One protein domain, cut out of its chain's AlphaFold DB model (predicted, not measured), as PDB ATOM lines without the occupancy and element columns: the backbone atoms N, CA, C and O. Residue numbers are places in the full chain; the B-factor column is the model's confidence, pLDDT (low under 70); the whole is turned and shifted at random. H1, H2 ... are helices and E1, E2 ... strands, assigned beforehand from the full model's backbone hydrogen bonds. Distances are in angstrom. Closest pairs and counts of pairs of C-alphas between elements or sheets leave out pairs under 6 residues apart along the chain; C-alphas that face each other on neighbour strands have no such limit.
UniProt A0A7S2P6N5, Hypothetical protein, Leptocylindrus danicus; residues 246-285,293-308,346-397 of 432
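What this domain is: This is residues 246 to 285, 293 to 308 and 346 to 397 of the 432 residues of the protein "Hypothetical protein" of Leptocylindrus danicus (UniProt A0A7S2P6N5). There is little regular structure: a strongly twisted antiparallel sheet, E1-E4-E5-E6, has short helices H2 and H1 toward one end and the small hairpin E2-E3 toward the other, with long loops between. The printed part has 108 residues, 33 in named elements, ordered E1 H1 E2 E3 E4 E5 E6 H2, mixed in class. It is compact, radius of gyration of the C-alphas 13.6 A, and spans 42 by 26 by 25 A.

How they stand to each other: E1, residues 247 to 250, is antiparallel to E4, residues 362 to 366; N 249 and O 364 are 3.0 A apart, within hydrogen-bond range. E4, E5, residues 371 to 376, and E6, residues 381 to 384, form a meander of two successive hairpins, with N 363 and O 373 at 2.9 A and N 374 and O 383 at 2.8 A. H2, residues 385 to 388, is on this sheet, height 6.2 A, over none of its strands. H1, residues 263 to 266, touches H2; their closest C-alphas, Ile 263 and Ala 386, are 4.9 A apart. Both helices are too short for an O i to N i+4 pair. E2, residues 294 to 296, and E3, residues 303 to 305, form a hairpin, N 295 and O 304 at 2.8 A.

Where its parts are: E1 begins at C-alpha 247 (-29.682, -16.763, -34.533); H2 ends at C-alpha 388 (-51.765, -14.101, -37.913). E5 is 15.3 A long.

The domain as a whole: Residues 286 to 292 and 309 to 345 are cut out, with C-alpha gaps of 15.2 A and 9.8 A. The link E1 to H1 is long. Residues 278 to 285 have pLDDT under 70.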
ATOM      1  N   CYS A 246     -28.510 -13.558 -31.456       70.06
ATOM      2  CA  CYS A 246     -29.827 -13.973 -31.911       70.06
ATOM      3  C   CYS A 246     -29.743 -14.650 -33.286       70.06
ATOM      4  O   CYS A 246     -29.868 -14.001 -34.326       70.06
ATOM      5  N   LYS A 247     -29.570 -15.974 -33.298       84.94
ATOM      6  CA  LYS A 247     -29.682 -16.763 -34.533       84.94
ATOM      7  C   LYS A 247     -31.151 -17.077 -34.802       84.94
ATOM      8  O   LYS A 247     -31.816 -17.701 -33.978       84.94
ATOM      9  N   CYS A 248     -31.661 -16.674 -35.962       92.12
ATOM     10  CA  CYS A 248     -32.966 -17.130 -36.434       92.12
ATOM     11  C   CYS A 248     -32.811 -18.386 -37.289       92.12
ATOM     12  O   CYS A 248     -31.931 -18.448 -38.148       92.12
ATOM     13  N   PHE A 249     -33.693 -19.360 -37.091       93.44
ATOM     14  CA  PHE A 249     -33.744 -20.574 -37.902       93.44
ATOM     15  C   PHE A 249     -35.152 -20.786 -38.473       93.44
ATOM     16  O   PHE A 249     -36.136 -20.415 -37.830       93.44
ATOM     17  N   PRO A 250     -35.280 -21.326 -39.698       95.25
ATOM     18  CA  PRO A 250     -36.588 -21.611 -40.270       95.25
ATOM     19  C   PRO A 250     -37.255 -22.745 -39.483       95.25
ATOM     20  O   PRO A 250     -36.592 -23.702 -39.077       95.25
ATOM     21  N   LEU A 251     -38.568 -22.645 -39.274       95.62
ATOM     22  CA  LEU A 251     -39.342 -23.728 -38.674       95.62
ATOM     23  C   LEU A 251     -39.333 -24.938 -39.622       95.62
ATOM     24  O   LEU A 251     -39.548 -24.786 -40.829       95.62
ATOM     25  N   LYS A 252     -39.051 -26.130 -39.089       93.44
ATOM     26  CA  LYS A 252     -38.984 -27.364 -39.884       93.44
ATOM     27  C   LYS A 252     -40.379 -27.754 -40.391       93.44
ATOM     28  O   LYS A 252     -41.376 -27.530 -39.711       93.44
ATOM     29  N   ALA A 253     -40.434 -28.333 -41.589       90.94
ATOM     30  CA  ALA A 253     -41.659 -28.923 -42.120       90.94
ATOM     31  C   ALA A 253     -42.003 -30.230 -41.369       90.94
ATOM     32  O   ALA A 253     -41.078 -30.907 -40.915       90.94
ATOM     33  N   PRO A 254     -43.291 -30.610 -41.268       93.94
ATOM     34  CA  PRO A 254     -44.470 -29.889 -41.759       93.94
ATOM     35  C   PRO A 254     -44.791 -28.664 -40.893       93.94
ATOM     36  O   PRO A 254     -44.896 -28.762 -39.675       93.94
ATOM     37  N   ILE A 255     -44.963 -27.496 -41.524       93.38
ATOM     38  CA  ILE A 255     -45.350 -26.276 -40.805       93.38
ATOM     39  C   ILE A 255     -46.839 -26.398 -40.454       93.38
ATOM     40  O   ILE A 255     -47.651 -26.524 -41.377       93.38
ATOM     41  N   PRO A 256     -47.220 -26.325 -39.166       94.25
ATOM     42  CA  PRO A 256     -48.623 -26.347 -38.777       94.25
ATOM     43  C   PRO A 256     -49.426 -25.261 -39.505       94.25
ATOM     44  O   PRO A 256     -48.973 -24.127 -39.676       94.25
ATOM     45  N   SER A 257     -50.645 -25.584 -39.941       93.75
ATOM     46  CA  SER A 257     -51.516 -24.618 -40.628       93.75
ATOM     47  C   SER A 257     -51.963 -23.472 -39.708       93.75
ATOM     48  O   SER A 257     -52.210 -22.351 -40.176       93.75
ATOM     49  N   LYS A 258     -52.012 -23.749 -38.400       94.38
ATOM     50  CA  LYS A 258     -52.394 -22.838 -37.320       94.38
ATOM     51  C   LYS A 258     -51.261 -22.719 -36.300       94.38
ATOM     52  O   LYS A 258     -50.501 -23.661 -36.100       94.38
ATOM     53  N   TYR A 259     -51.171 -21.564 -35.652       95.69
ATOM     54  CA  TYR A 259     -50.284 -21.382 -34.508       95.69
ATOM     55  C   TYR A 259     -50.740 -22.290 -33.350       95.69
ATOM     56  O   TYR A 259     -51.935 -22.356 -33.080       95.69
ATOM     57  N   GLN A 260     -49.809 -23.013 -32.718       95.12
ATOM     58  CA  GLN A 260     -50.122 -24.046 -31.715       95.12
ATOM     59  C   GLN A 260     -50.084 -23.556 -30.256       95.12
ATOM     60  O   GLN A 260     -50.522 -24.285 -29.375       95.12
ATOM     61  N   GLY A 261     -49.551 -22.363 -29.984       94.94
ATOM     62  CA  GLY A 261     -49.511 -21.803 -28.629       94.94
ATOM     63  C   GLY A 261     -50.708 -20.906 -28.306       94.94
ATOM     64  O   GLY A 261     -51.631 -20.742 -29.106       94.94
ATOM     65  N   ASP A 262     -50.644 -20.249 -27.149       96.25
ATOM     66  CA  ASP A 262     -51.631 -19.256 -26.723       96.25
ATOM     67  C   ASP A 262     -51.507 -17.970 -27.564       96.25
ATOM     68  O   ASP A 262     -50.556 -17.186 -27.437       96.25
ATOM     69  N   ILE A 263     -52.476 -17.765 -28.463       96.25
ATOM     70  CA  ILE A 263     -52.513 -16.626 -29.385       96.25
ATOM     71  C   ILE A 263     -52.564 -15.304 -28.616       96.25
ATOM     72  O   ILE A 263     -51.878 -14.349 -28.994       96.25
ATOM     73  N   ASP A 264     -53.371 -15.221 -27.561       96.31
ATOM     74  CA  ASP A 264     -53.637 -13.966 -26.867       96.31
ATOM     75  C   ASP A 264     -52.438 -13.512 -26.046       96.31
ATOM     76  O   ASP A 264     -52.105 -12.320 -26.049       96.31
ATOM     77  N   LYS A 265     -51.725 -14.471 -25.453       96.25
ATOM     78  CA  LYS A 265     -50.484 -14.220 -24.722       96.25
ATOM     79  C   LYS A 265     -49.328 -13.822 -25.640       96.25
ATOM     80  O   LYS A 265     -48.531 -12.950 -25.290       96.25
ATOM     81  N   GLU A 266     -49.222 -14.416 -26.828       95.44
ATOM     82  CA  GLU A 266     -48.037 -14.246 -27.677       95.44
ATOM     83  C   GLU A 266     -48.173 -13.225 -28.813       95.44
ATOM     84  O   GLU A 266     -47.161 -12.733 -29.328       95.44
ATOM     85  N   LYS A 267     -49.391 -12.838 -29.212       95.12
ATOM     86  CA  LYS A 267     -49.601 -11.900 -30.336       95.12
ATOM     87  C   LYS A 267     -48.942 -10.531 -30.142       95.12
ATOM     88  O   LYS A 267     -48.584  -9.892 -31.132       95.12
ATOM     89  N   ASN A 268     -48.749 -10.103 -28.895       95.06
ATOM     90  CA  ASN A 268     -48.181  -8.800 -28.539       95.06
ATOM     91  C   ASN A 268     -46.749  -8.878 -27.996       95.06
ATOM     92  O   ASN A 268     -46.208  -7.858 -27.570       95.06
ATOM     93  N   ARG A 269     -46.124 -10.062 -28.006       95.44
ATOM     94  CA  ARG A 269     -44.761 -10.212 -27.495       95.44
ATOM     95  C   ARG A 269     -43.802  -9.324 -28.304       95.44
ATOM     96  O   ARG A 269     -43.863  -9.355 -29.539       95.44
ATOM     97  N   PRO A 270     -42.938  -8.525 -27.649       94.44
ATOM     98  CA  PRO A 270     -42.007  -7.663 -28.357       94.44
ATOM     99  C   PRO A 270     -41.071  -8.522 -29.200       94.44
ATOM    100  O   PRO A 270     -40.472  -9.488 -28.728       94.44
ATOM    101  N   ILE A 271     -40.980  -8.173 -30.476       93.31
ATOM    102  CA  ILE A 271     -40.052  -8.803 -31.407       93.31
ATOM    103  C   ILE A 271     -38.778  -7.964 -31.372       93.31
ATOM    104  O   ILE A 271     -38.895  -6.737 -31.443       93.31
ATOM    105  N   PRO A 272     -37.586  -8.583 -31.288       90.75
ATOM    106  CA  PRO A 272     -36.336  -7.851 -31.419       90.75
ATOM    107  C   PRO A 272     -36.349  -6.969 -32.668       90.75
ATOM    108  O   PRO A 272     -36.968  -7.304 -33.682       90.75
ATOM    109  N   GLU A 273     -35.683  -5.822 -32.604       87.56
ATOM    110  CA  GLU A 273     -35.622  -4.945 -33.763       87.56
ATOM    111  C   GLU A 273     -34.939  -5.621 -34.953       87.56
ATOM    112  O   GLU A 273     -34.128  -6.538 -34.815       87.56
ATOM    113  N   PHE A 274     -35.252  -5.124 -36.149       84.00
ATOM    114  CA  PHE A 274     -34.750  -5.666 -37.407       84.00
ATOM    115  C   PHE A 274     -33.226  -5.892 -37.457       84.00
ATOM    116  O   PHE A 274     -32.843  -6.940 -37.959       84.00
ATOM    117  N   PRO A 275     -32.355  -5.006 -36.932       83.06
ATOM    118  CA  PRO A 275     -30.906  -5.244 -36.912       83.06
ATOM    119  C   PRO A 275     -30.476  -6.412 -36.011       83.06
ATOM    120  O   PRO A 275     -29.433  -7.014 -36.245       83.06
ATOM    121  N   ASN A 276     -31.285  -6.748 -35.004       84.44
ATOM    122  CA  ASN A 276     -30.999  -7.787 -34.012       84.44
ATOM    123  C   ASN A 276     -31.625  -9.138 -34.375       84.44
ATOM    124  O   ASN A 276     -31.280 -10.157 -33.790       84.44
ATOM    125  N   LEU A 277     -32.553  -9.163 -35.334       79.75
ATOM    126  CA  LEU A 277     -33.297 -10.355 -35.746       79.75
ATOM    127  C   LEU A 277     -32.487 -11.348 -36.588       79.75
ATOM    128  O   LEU A 277     -33.054 -12.300 -37.115       79.75
ATOM    129  N   VAL A 278     -31.193 -11.127 -36.795       66.56
ATOM    130  CA  VAL A 278     -30.551 -11.654 -37.992       66.56
ATOM    131  C   VAL A 278     -29.165 -12.224 -37.799       66.56
ATOM    132  O   VAL A 278     -28.324 -11.684 -37.083       66.56
ATOM    133  N   ASN A 279     -28.900 -13.233 -38.634       66.75
ATOM    134  CA  ASN A 279     -27.573 -13.582 -39.139       66.75
ATOM    135  C   ASN A 279     -27.034 -12.462 -40.052       66.75
ATOM    136  O   ASN A 279     -26.518 -12.734 -41.131       66.75
ATOM    137  N   TYR A 280     -27.225 -11.196 -39.678       64.69
ATOM    138  CA  TYR A 280     -26.622 -10.069 -40.361       64.69
ATOM    139  C   TYR A 280     -25.196 -10.027 -39.838       64.69
ATOM    140  O   TYR A 280     -25.001  -9.751 -38.652       64.69
ATOM    141  N   PRO A 281     -24.180 -10.267 -40.678       60.16
ATOM    142  CA  PRO A 281     -22.874  -9.743 -40.348       60.16
ATOM    143  C   PRO A 281     -23.078  -8.236 -40.159       60.16
ATOM    144  O   PRO A 281     -23.665  -7.588 -41.034       60.16
ATOM    145  N   ALA A 282     -22.623  -7.672 -39.037       61.88
ATOM    146  CA  ALA A 282     -22.673  -6.227 -38.773       61.88
ATOM    147  C   ALA A 282     -22.128  -5.393 -39.961       61.88
ATOM    148  O   ALA A 282     -22.476  -4.235 -40.158       61.88
ATOM    149  N   ASN A 283     -21.342  -6.047 -40.809       56.62
ATOM    150  CA  ASN A 283     -20.644  -5.571 -41.987       56.62
ATOM    151  C   ASN A 283     -21.554  -5.376 -43.227       56.62
ATOM    152  O   ASN A 283     -21.106  -4.825 -44.229       56.62
ATOM    153  N   VAL A 284     -22.815  -5.841 -43.224       59.12
ATOM    154  CA  VAL A 284     -23.698  -5.779 -44.415       59.12
ATOM    155  C   VAL A 284     -24.518  -4.488 -44.485       59.12
ATOM    156  O   VAL A 284     -24.919  -4.081 -45.573       59.12
ATOM    157  N   SER A 285     -24.750  -3.790 -43.369       59.53
ATOM    158  CA  SER A 285     -25.386  -2.460 -43.402       59.53
ATOM    159  C   SER A 285     -24.465  -1.389 -44.005       59.53
ATOM    160  O   SER A 285     -24.960  -0.415 -44.567       59.53
ATOM    161  N   GLY A 293     -24.494  -6.697 -57.960       87.56
ATOM    162  CA  GLY A 293     -25.966  -6.599 -57.996       87.56
ATOM    163  C   GLY A 293     -26.698  -7.675 -57.172       87.56
ATOM    164  O   GLY A 293     -27.920  -7.824 -57.269       87.56
ATOM    165  N   MET A 294     -25.964  -8.414 -56.340       90.00
ATOM    166  CA  MET A 294     -26.496  -9.371 -55.375       90.00
ATOM    167  C   MET A 294     -26.624  -8.728 -53.991       90.00
ATOM    168  O   MET A 294     -25.827  -7.874 -53.605       90.00
ATOM    169  N   LYS A 295     -27.624  -9.155 -53.217       89.94
ATOM    170  CA  LYS A 295     -27.837  -8.735 -51.828       89.94
ATOM    171  C   LYS A 295     -27.992  -9.957 -50.933       89.94
ATOM    172  O   LYS A 295     -28.656 -10.917 -51.306       89.94
ATOM    173  N   ALA A 296     -27.396  -9.924 -49.746       90.50
ATOM    174  CA  ALA A 296     -27.589 -10.981 -48.761       90.50
ATOM    175  C   ALA A 296     -29.010 -10.914 -48.180       90.50
ATOM    176  O   ALA A 296     -29.483  -9.845 -47.782       90.50
ATOM    177  N   CYS A 297     -29.698 -12.053 -48.147       92.31
ATOM    178  CA  CYS A 297     -30.994 -12.166 -47.505       92.31
ATOM    179  C   CYS A 297     -30.834 -12.054 -45.989       92.31
ATOM    180  O   CYS A 297     -30.040 -12.761 -45.384       92.31
ATOM    181  N   VAL A 298     -31.665 -11.216 -45.384       89.69
ATOM    182  CA  VAL A 298     -31.735 -10.945 -43.944       89.69
ATOM    183  C   VAL A 298     -31.824 -12.247 -43.142       89.69
ATOM    184  O   VAL A 298     -31.000 -12.487 -42.270       89.69
ATOM    185  N   MET A 299     -32.752 -13.144 -43.479       92.62
ATOM    186  CA  MET A 299     -32.994 -14.337 -42.658       92.62
ATOM    187  C   MET A 299     -32.004 -15.471 -42.923       92.62
ATOM    188  O   MET A 299     -31.428 -16.023 -41.990       92.62
ATOM    189  N   CYS A 300     -31.800 -15.832 -44.193       92.38
ATOM    190  CA  CYS A 300     -30.975 -16.989 -44.543       92.38
ATOM    191  C   CYS A 300     -29.507 -16.654 -44.837       92.38
ATOM    192  O   CYS A 300     -28.736 -17.573 -45.087       92.38
ATOM    193  N   GLY A 301     -29.123 -15.375 -44.883       90.19
ATOM    194  CA  GLY A 301     -27.764 -14.923 -45.205       90.19
ATOM    195  C   GLY A 301     -27.334 -15.128 -46.665       90.19
ATOM    196  O   GLY A 301     -26.313 -14.587 -47.083       90.19
ATOM    197  N   LYS A 302     -28.100 -15.880 -47.466       91.12
ATOM    198  CA  LYS A 302     -27.741 -16.224 -48.850       91.12
ATOM    199  C   LYS A 302     -27.699 -14.981 -49.733       91.12
ATOM    200  O   LYS A 302     -28.588 -14.134 -49.649       91.12
ATOM    201  N   GLN A 303     -26.697 -14.898 -50.603       91.62
ATOM    202  CA  GLN A 303     -26.647 -13.882 -51.647       91.62
ATOM    203  C   GLN A 303     -27.718 -14.192 -52.692       91.62
ATOM    204  O   GLN A 303     -27.718 -15.251 -53.312       91.62
ATOM    205  N   CYS A 304     -28.658 -13.272 -52.847       92.69
ATOM    206  CA  CYS A 304     -29.765 -13.375 -53.779       92.69
ATOM    207  C   CYS A 304     -29.689 -12.207 -54.769       92.69
ATOM    208  O   CYS A 304     -29.383 -11.080 -54.359       92.69
ATOM    209  N   PRO A 305     -30.005 -12.422 -56.055       93.12
ATOM    210  CA  PRO A 305     -30.143 -11.324 -57.002       93.12
ATOM    211  C   PRO A 305     -31.222 -10.346 -56.526       93.12
ATOM    212  O   PRO A 305     -32.274 -10.747 -56.012       93.12
ATOM    213  N   ILE A 306     -30.970  -9.048 -56.683       92.12
ATOM    214  CA  ILE A 306     -31.979  -8.018 -56.428       92.12
ATOM    215  C   ILE A 306     -32.904  -7.967 -57.645       92.12
ATOM    216  O   ILE A 306     -32.438  -8.001 -58.783       92.12
ATOM    217  N   SER A 307     -34.221  -7.856 -57.439       89.62
ATOM    218  CA  SER A 307     -35.128  -7.568 -58.551       89.62
ATOM    219  C   SER A 307     -34.795  -6.170 -59.082       89.62
ATOM    220  O   SER A 307     -35.233  -5.166 -58.509       89.62
ATOM    221  N   ASN A 308     -33.981  -6.086 -60.131       79.69
ATOM    222  CA  ASN A 308     -33.654  -4.822 -60.770       79.69
ATOM    223  C   ASN A 308     -34.961  -4.236 -61.300       79.69
ATOM    224  O   ASN A 308     -35.529  -4.714 -62.281       79.69
ATOM    225  N   ILE A 346     -35.087 -14.542 -55.340       95.00
ATOM    226  CA  ILE A 346     -34.797 -13.129 -55.623       95.00
ATOM    227  C   ILE A 346     -35.122 -12.310 -54.370       95.00
ATOM    228  O   ILE A 346     -36.025 -12.670 -53.615       95.00
ATOM    229  N   ILE A 347     -34.424 -11.195 -54.140       93.94
ATOM    230  CA  ILE A 347     -34.835 -10.179 -53.160       93.94
ATOM    231  C   ILE A 347     -35.610  -9.080 -53.887       93.94
ATOM    232  O   ILE A 347     -35.006  -8.290 -54.623       93.94
ATOM    233  N   PRO A 348     -36.939  -8.982 -53.688       92.69
ATOM    234  CA  PRO A 348     -37.714  -7.887 -54.243       92.69
ATOM    235  C   PRO A 348     -37.230  -6.553 -53.679       92.69
ATOM    236  O   PRO A 348     -37.041  -6.423 -52.469       92.69
ATOM    237  N   SER A 349     -37.109  -5.536 -54.530       89.00
ATOM    238  CA  SER A 349     -36.707  -4.180 -54.122       89.00
ATOM    239  C   SER A 349     -37.638  -3.572 -53.063       89.00
ATOM    240  O   SER A 349     -37.217  -2.763 -52.242       89.00
ATOM    241  N   GLN A 350     -38.906  -3.993 -53.055       87.75
ATOM    242  CA  GLN A 350     -39.917  -3.567 -52.085       87.75
ATOM    243  C   GLN A 350     -39.788  -4.239 -50.712       87.75
ATOM    244  O   GLN A 350     -40.392  -3.760 -49.746       87.75
ATOM    245  N   ASN A 351     -39.064  -5.356 -50.632       87.25
ATOM    246  CA  ASN A 351     -38.831  -6.082 -49.394       87.25
ATOM    247  C   ASN A 351     -37.547  -5.555 -48.749       87.25
ATOM    248  O   ASN A 351     -36.570  -5.248 -49.429       87.25
ATOM    249  N   LYS A 352     -37.516  -5.476 -47.414       88.25
ATOM    250  CA  LYS A 352     -36.377  -4.939 -46.649       88.25
ATOM    251  C   LYS A 352     -35.162  -5.889 -46.630       88.25
ATOM    252  O   LYS A 352     -34.582  -6.098 -45.583       88.25
ATOM    253  N   GLY A 353     -34.769  -6.489 -47.757       90.25
ATOM    254  CA  GLY A 353     -33.677  -7.473 -47.826       90.25
ATOM    255  C   GLY A 353     -34.105  -8.927 -47.595       90.25
ATOM    256  O   GLY A 353     -33.265  -9.776 -47.340       90.25
ATOM    257  N   LEU A 354     -35.401  -9.229 -47.667       93.75
ATOM    258  CA  LEU A 354     -35.935 -10.591 -47.577       93.75
ATOM    259  C   LEU A 354     -36.103 -11.195 -48.969       93.75
ATOM    260  O   LEU A 354     -36.775 -10.596 -49.814       93.75
ATOM    261  N   CYS A 355     -35.539 -12.383 -49.188       95.62
ATOM    262  CA  CYS A 355     -35.751 -13.115 -50.431       95.62
ATOM    263  C   CYS A 355     -37.117 -13.817 -50.460       95.62
ATOM    264  O   CYS A 355     -37.738 -14.045 -49.420       95.62
ATOM    265  N   THR A 356     -37.577 -14.165 -51.661       94.75
ATOM    266  CA  THR A 356     -38.878 -14.809 -51.930       94.75
ATOM    267  C   THR A 356     -39.047 -16.200 -51.325       94.75
ATOM    268  O   THR A 356     -40.159 -16.703 -51.267       94.75
ATOM    269  N   SER A 357     -37.971 -16.858 -50.893       95.06
ATOM    270  CA  SER A 357     -38.093 -18.111 -50.136       95.06
ATOM    271  C   SER A 357     -38.250 -17.860 -48.637       95.06
ATOM    272  O   SER A 357     -38.856 -18.658 -47.934       95.06
ATOM    273  N   CYS A 358     -37.726 -16.743 -48.128       95.31
ATOM    274  CA  CYS A 358     -37.780 -16.413 -46.706       95.31
ATOM    275  C   CYS A 358     -39.042 -15.632 -46.316       95.31
ATOM    276  O   CYS A 358     -39.396 -15.642 -45.139       95.31
ATOM    277  N   ASP A 359     -39.709 -14.960 -47.263       94.75
ATOM    278  CA  ASP A 359     -40.904 -14.141 -47.003       94.75
ATOM    279  C   ASP A 359     -42.161 -14.968 -46.674       94.75
ATOM    280  O   ASP A 359     -43.065 -14.459 -46.009       94.75
ATOM    281  N   VAL A 360     -42.221 -16.227 -47.119       94.12
ATOM    282  CA  VAL A 360     -43.333 -17.158 -46.861       94.12
ATOM    283  C   VAL A 360     -43.149 -18.000 -45.595       94.12
ATOM    284  O   VAL A 360     -44.143 -18.432 -45.006       94.12
ATOM    285  N   ASN A 361     -41.905 -18.196 -45.156       96.06
ATOM    286  CA  ASN A 361     -41.561 -19.093 -44.055       96.06
ATOM    287  C   ASN A 361     -41.834 -18.489 -42.670       96.06
ATOM    288  O   ASN A 361     -41.825 -17.270 -42.473       96.06
ATOM    289  N   VAL A 362     -42.040 -19.380 -41.700       96.81
ATOM    290  CA  VAL A 362     -42.038 -19.063 -40.268       96.81
ATOM    291  C   VAL A 362     -40.625 -19.285 -39.738       96.81
ATOM    292  O   VAL A 362     -39.973 -20.268 -40.088       96.81
ATOM    293  N   TRP A 363     -40.150 -18.364 -38.912       96.31
ATOM    294  CA  TRP A 363     -38.809 -18.383 -38.340       96.31
ATOM    295  C   TRP A 363     -38.891 -18.382 -36.823       96.31
ATOM    296  O   TRP A 363     -39.771 -17.743 -36.257       96.31
ATOM    297  N   VAL A 364     -37.967 -19.064 -36.165       95.50
ATOM    298  CA  VAL A 364     -37.849 -19.083 -34.707       95.50
ATOM    299  C   VAL A 364     -36.627 -18.268 -34.314       95.50
ATOM    300  O   VAL A 364     -35.534 -18.486 -34.839       95.50
ATOM    301  N   VAL A 365     -36.819 -17.316 -33.405       94.12
ATOM    302  CA  VAL A 365     -35.749 -16.469 -32.875       94.12
ATOM    303  C   VAL A 365     -35.105 -17.167 -31.678       94.12
ATOM    304  O   VAL A 365     -35.730 -17.294 -30.622       94.12
ATOM    305  N   ASN A 366     -33.845 -17.594 -31.818       89.81
ATOM    306  CA  ASN A 366     -33.082 -18.194 -30.726       89.81
ATOM    307  C   ASN A 366     -32.456 -17.108 -29.843       89.81
ATOM    308  O   ASN A 366     -31.319 -16.698 -30.059       89.81
ATOM    309  N   ASN A 367     -33.221 -16.597 -28.884       86.81
ATOM    310  CA  ASN A 367     -32.716 -15.684 -27.853       86.81
ATOM    311  C   ASN A 367     -33.294 -16.049 -26.477       86.81
ATOM    312  O   ASN A 367     -33.846 -15.198 -25.783       86.81
ATOM    313  N   GLY A 368     -33.347 -17.352 -26.171       85.56
ATOM    314  CA  GLY A 368     -34.001 -17.917 -24.976       85.56
ATOM    315  C   GLY A 368     -35.536 -17.857 -24.979       85.56
ATOM    316  O   GLY A 368     -36.196 -18.579 -24.245       85.56
ATOM    317  N   SER A 369     -36.128 -17.027 -25.836       88.12
ATOM    318  CA  SER A 369     -37.565 -16.766 -25.878       88.12
ATOM    319  C   SER A 369     -38.352 -17.650 -26.852       88.12
ATOM    320  O   SER A 369     -39.575 -17.708 -26.728       88.12
ATOM    321  N   ASN A 370     -37.677 -18.314 -27.803       92.94
ATOM    322  CA  ASN A 370     -38.268 -19.162 -28.851       92.94
ATOM    323  C   ASN A 370     -39.453 -18.512 -29.587       92.94
ATOM    324  O   ASN A 370     -40.428 -19.171 -29.947       92.94
ATOM    325  N   ILE A 371     -39.380 -17.196 -29.815       95.44
ATOM    326  CA  ILE A 371     -40.464 -16.455 -30.466       95.44
ATOM    327  C   ILE A 371     -40.535 -16.873 -31.926       95.44
ATOM    328  O   ILE A 371     -39.560 -16.759 -32.670       95.44
ATOM    329  N   GLN A 372     -41.717 -17.305 -32.345       96.62
ATOM    330  CA  GLN A 372     -41.992 -17.645 -33.729       96.62
ATOM    331  C   GLN A 372     -42.463 -16.383 -34.451       96.62
ATOM    332  O   GLN A 372     -43.421 -15.731 -34.030       96.62
ATOM    333  N   ILE A 373     -41.778 -16.004 -35.523       96.75
ATOM    334  CA  ILE A 373     -42.019 -14.783 -36.287       96.75
ATOM    335  C   ILE A 373     -42.258 -15.093 -37.762       96.75
ATOM    336  O   ILE A 373     -41.764 -16.073 -38.317       96.75
ATOM    337  N   LYS A 374     -43.003 -14.211 -38.421       96.62
ATOM    338  CA  LYS A 374     -43.291 -14.282 -39.851       96.62
ATOM    339  C   LYS A 374     -43.358 -12.889 -40.460       96.62
ATOM    340  O   LYS A 374     -43.796 -11.926 -39.826       96.62
ATOM    341  N   TRP A 375     -42.927 -12.772 -41.712       96.50
ATOM    342  CA  TRP A 375     -43.005 -11.521 -42.454       96.50
ATOM    343  C   TRP A 375     -44.451 -11.205 -42.864       96.50
ATOM    344  O   TRP A 375     -45.118 -11.990 -43.535       96.50
ATOM    345  N   CYS A 376     -44.950 -10.027 -42.488       97.56
ATOM    346  CA  CYS A 376     -46.278  -9.562 -42.881       97.56
ATOM    347  C   CYS A 376     -46.190  -8.665 -44.125       97.56
ATOM    348  O   CYS A 376     -45.664  -7.552 -44.052       97.56
ATOM    349  N   LYS A 377     -46.794  -9.084 -45.249       95.69
ATOM    350  CA  LYS A 377     -46.815  -8.305 -46.505       95.69
ATOM    351  C   LYS A 377     -47.594  -6.992 -46.392       95.69
ATOM    352  O   LYS A 377     -47.255  -6.030 -47.070       95.69
ATOM    353  N   GLY A 378     -48.619  -6.932 -45.537       96.69
ATOM    354  CA  GLY A 378     -49.431  -5.721 -45.356       96.69
ATOM    355  C   GLY A 378     -48.670  -4.607 -44.641       96.69
ATOM    356  O   GLY A 378     -48.672  -3.462 -45.075       96.69
ATOM    357  N   CYS A 379     -47.988  -4.964 -43.555       95.88
ATOM    358  CA  CYS A 379     -47.317  -4.005 -42.691       95.88
ATOM    359  C   CYS A 379     -45.809  -3.870 -43.031       95.88
ATOM    360  O   CYS A 379     -45.131  -3.021 -42.461       95.88
ATOM    361  N   LYS A 380     -45.281  -4.715 -43.938       93.88
ATOM    362  CA  LYS A 380     -43.862  -4.813 -44.340       93.88
ATOM    363  C   LYS A 380     -42.904  -4.856 -43.144       93.88
ATOM    364  O   LYS A 380     -41.914  -4.121 -43.088       93.88
ATOM    365  N   ASN A 381     -43.247  -5.696 -42.172       94.25
ATOM    366  CA  ASN A 381     -42.463  -5.912 -40.963       94.25
ATOM    367  C   ASN A 381     -42.647  -7.352 -40.452       94.25
ATOM    368  O   ASN A 381     -43.642  -8.004 -40.792       94.25
ATOM    369  N   PHE A 382     -41.715  -7.828 -39.627       95.81
ATOM    370  CA  PHE A 382     -41.889  -9.072 -38.887       95.81
ATOM    371  C   PHE A 382     -42.972  -8.905 -37.829       95.81
ATOM    372  O   PHE A 382     -43.093  -7.864 -37.181       95.81
ATOM    373  N   ARG A 383     -43.796  -9.937 -37.691       97.00
ATOM    374  CA  ARG A 383     -44.814 -10.055 -36.652       97.00
ATOM    375  C   ARG A 383     -44.722 -11.440 -36.022       97.00
ATOM    376  O   ARG A 383     -44.254 -12.369 -36.676       97.00
ATOM    377  N   THR A 384     -45.159 -11.578 -34.775       97.38
ATOM    378  CA  THR A 384     -45.243 -12.882 -34.114       97.38
ATOM    379  C   THR A 384     -46.202 -13.760 -34.905       97.38
ATOM    380  O   THR A 384     -47.164 -13.260 -35.499       97.38
ATOM    381  N   TRP A 385     -45.946 -15.061 -34.968       97.94
ATOM    382  CA  TRP A 385     -46.778 -15.964 -35.753       97.94
ATOM    383  C   TRP A 385     -48.219 -16.000 -35.222       97.94
ATOM    384  O   TRP A 385     -49.159 -15.929 -36.012       97.94
ATOM    385  N   ALA A 386     -48.380 -15.911 -33.898       97.75
ATOM    386  CA  ALA A 386     -49.654 -15.702 -33.210       97.75
ATOM    387  C   ALA A 386     -50.471 -14.511 -33.759       97.75
ATOM    388  O   ALA A 386     -51.689 -14.587 -33.874       97.75
ATOM    389  N   SER A 387     -49.829 -13.420 -34.201       97.88
ATOM    390  CA  SER A 387     -50.538 -12.248 -34.753       97.88
ATOM    391  C   SER A 387     -51.252 -12.497 -36.095       97.88
ATOM    392  O   SER A 387     -51.977 -11.625 -36.590       97.88
ATOM    393  N   PHE A 388     -51.036 -13.656 -36.722       97.75
ATOM    394  CA  PHE A 388     -51.765 -14.101 -37.913       97.75
ATOM    395  C   PHE A 388     -53.059 -14.864 -37.563       97.75
ATOM    396  O   PHE A 388     -53.876 -15.105 -38.463       97.75
ATOM    397  N   GLY A 389     -53.270 -15.157 -36.274       96.31
ATOM    398  CA  GLY A 389     -54.429 -15.857 -35.730       96.31
ATOM    399  C   GLY A 389     -54.528 -17.293 -36.229       96.31
ATOM    400  O   GLY A 389     -53.527 -17.943 -36.525       96.31
ATOM    401  N   GLU A 390     -55.760 -17.756 -36.420       95.56
ATOM    402  CA  GLU A 390     -56.064 -19.100 -36.926       95.56
ATOM    403  C   GLU A 390     -55.463 -19.388 -38.307       95.56
ATOM    404  O   GLU A 390     -55.212 -20.535 -38.660       95.56
ATOM    405  N   LYS A 391     -55.213 -18.351 -39.114       95.88
ATOM    406  CA  LYS A 391     -54.630 -18.492 -40.453       95.88
ATOM    407  C   LYS A 391     -53.131 -18.211 -40.398       95.88
ATOM    408  O   LYS A 391     -52.666 -17.267 -41.043       95.88
ATOM    409  N   GLY A 392     -52.383 -19.033 -39.662       94.25
ATOM    410  CA  GLY A 392     -50.938 -18.872 -39.458       94.25
ATOM    411  C   GLY A 392     -50.138 -18.807 -40.768       94.25
ATOM    412  O   GLY A 392     -49.142 -18.083 -40.883       94.25
ATOM    413  N   LEU A 393     -50.596 -19.497 -41.814       95.56
ATOM    414  CA  LEU A 393     -49.940 -19.490 -43.126       95.56
ATOM    415  C   LEU A 393     -50.252 -18.263 -43.999       95.56
ATOM    416  O   LEU A 393     -49.631 -18.073 -45.044       95.56
ATOM    417  N   ALA A 394     -51.108 -17.355 -43.548       96.88
ATOM    418  CA  ALA A 394     -51.453 -16.170 -44.314       96.88
ATOM    419  C   ALA A 394     -50.300 -15.185 -44.545       96.88
ATOM    420  O   ALA A 394     -49.323 -15.136 -43.804       96.88
ATOM    421  N   THR A 395     -50.459 -14.333 -45.560       96.94
ATOM    422  CA  THR A 395     -49.473 -13.310 -45.945       96.94
ATOM    423  C   THR A 395     -49.628 -11.981 -45.196       96.94
ATOM    424  O   THR A 395     -48.746 -11.125 -45.274       96.94
ATOM    425  N   LYS A 396     -50.736 -11.775 -44.470       97.88
ATOM    426  CA  LYS A 396     -51.028 -10.559 -43.691       97.88
ATOM    427  C   LYS A 396     -51.480 -10.930 -42.276       97.88
ATOM    428  O   LYS A 396     -52.273 -11.856 -42.124       97.88
ATOM    429  N   CYS A 397     -51.017 -10.179 -41.275       98.00
ATOM    430  CA  CYS A 397     -51.470 -10.315 -39.888       98.00
ATOM    431  C   CYS A 397     -52.919  -9.823 -39.710       98.00
ATOM    432  O   CYS A 397     -53.454  -9.136 -40.590       98.00
TER     433      CYS A 397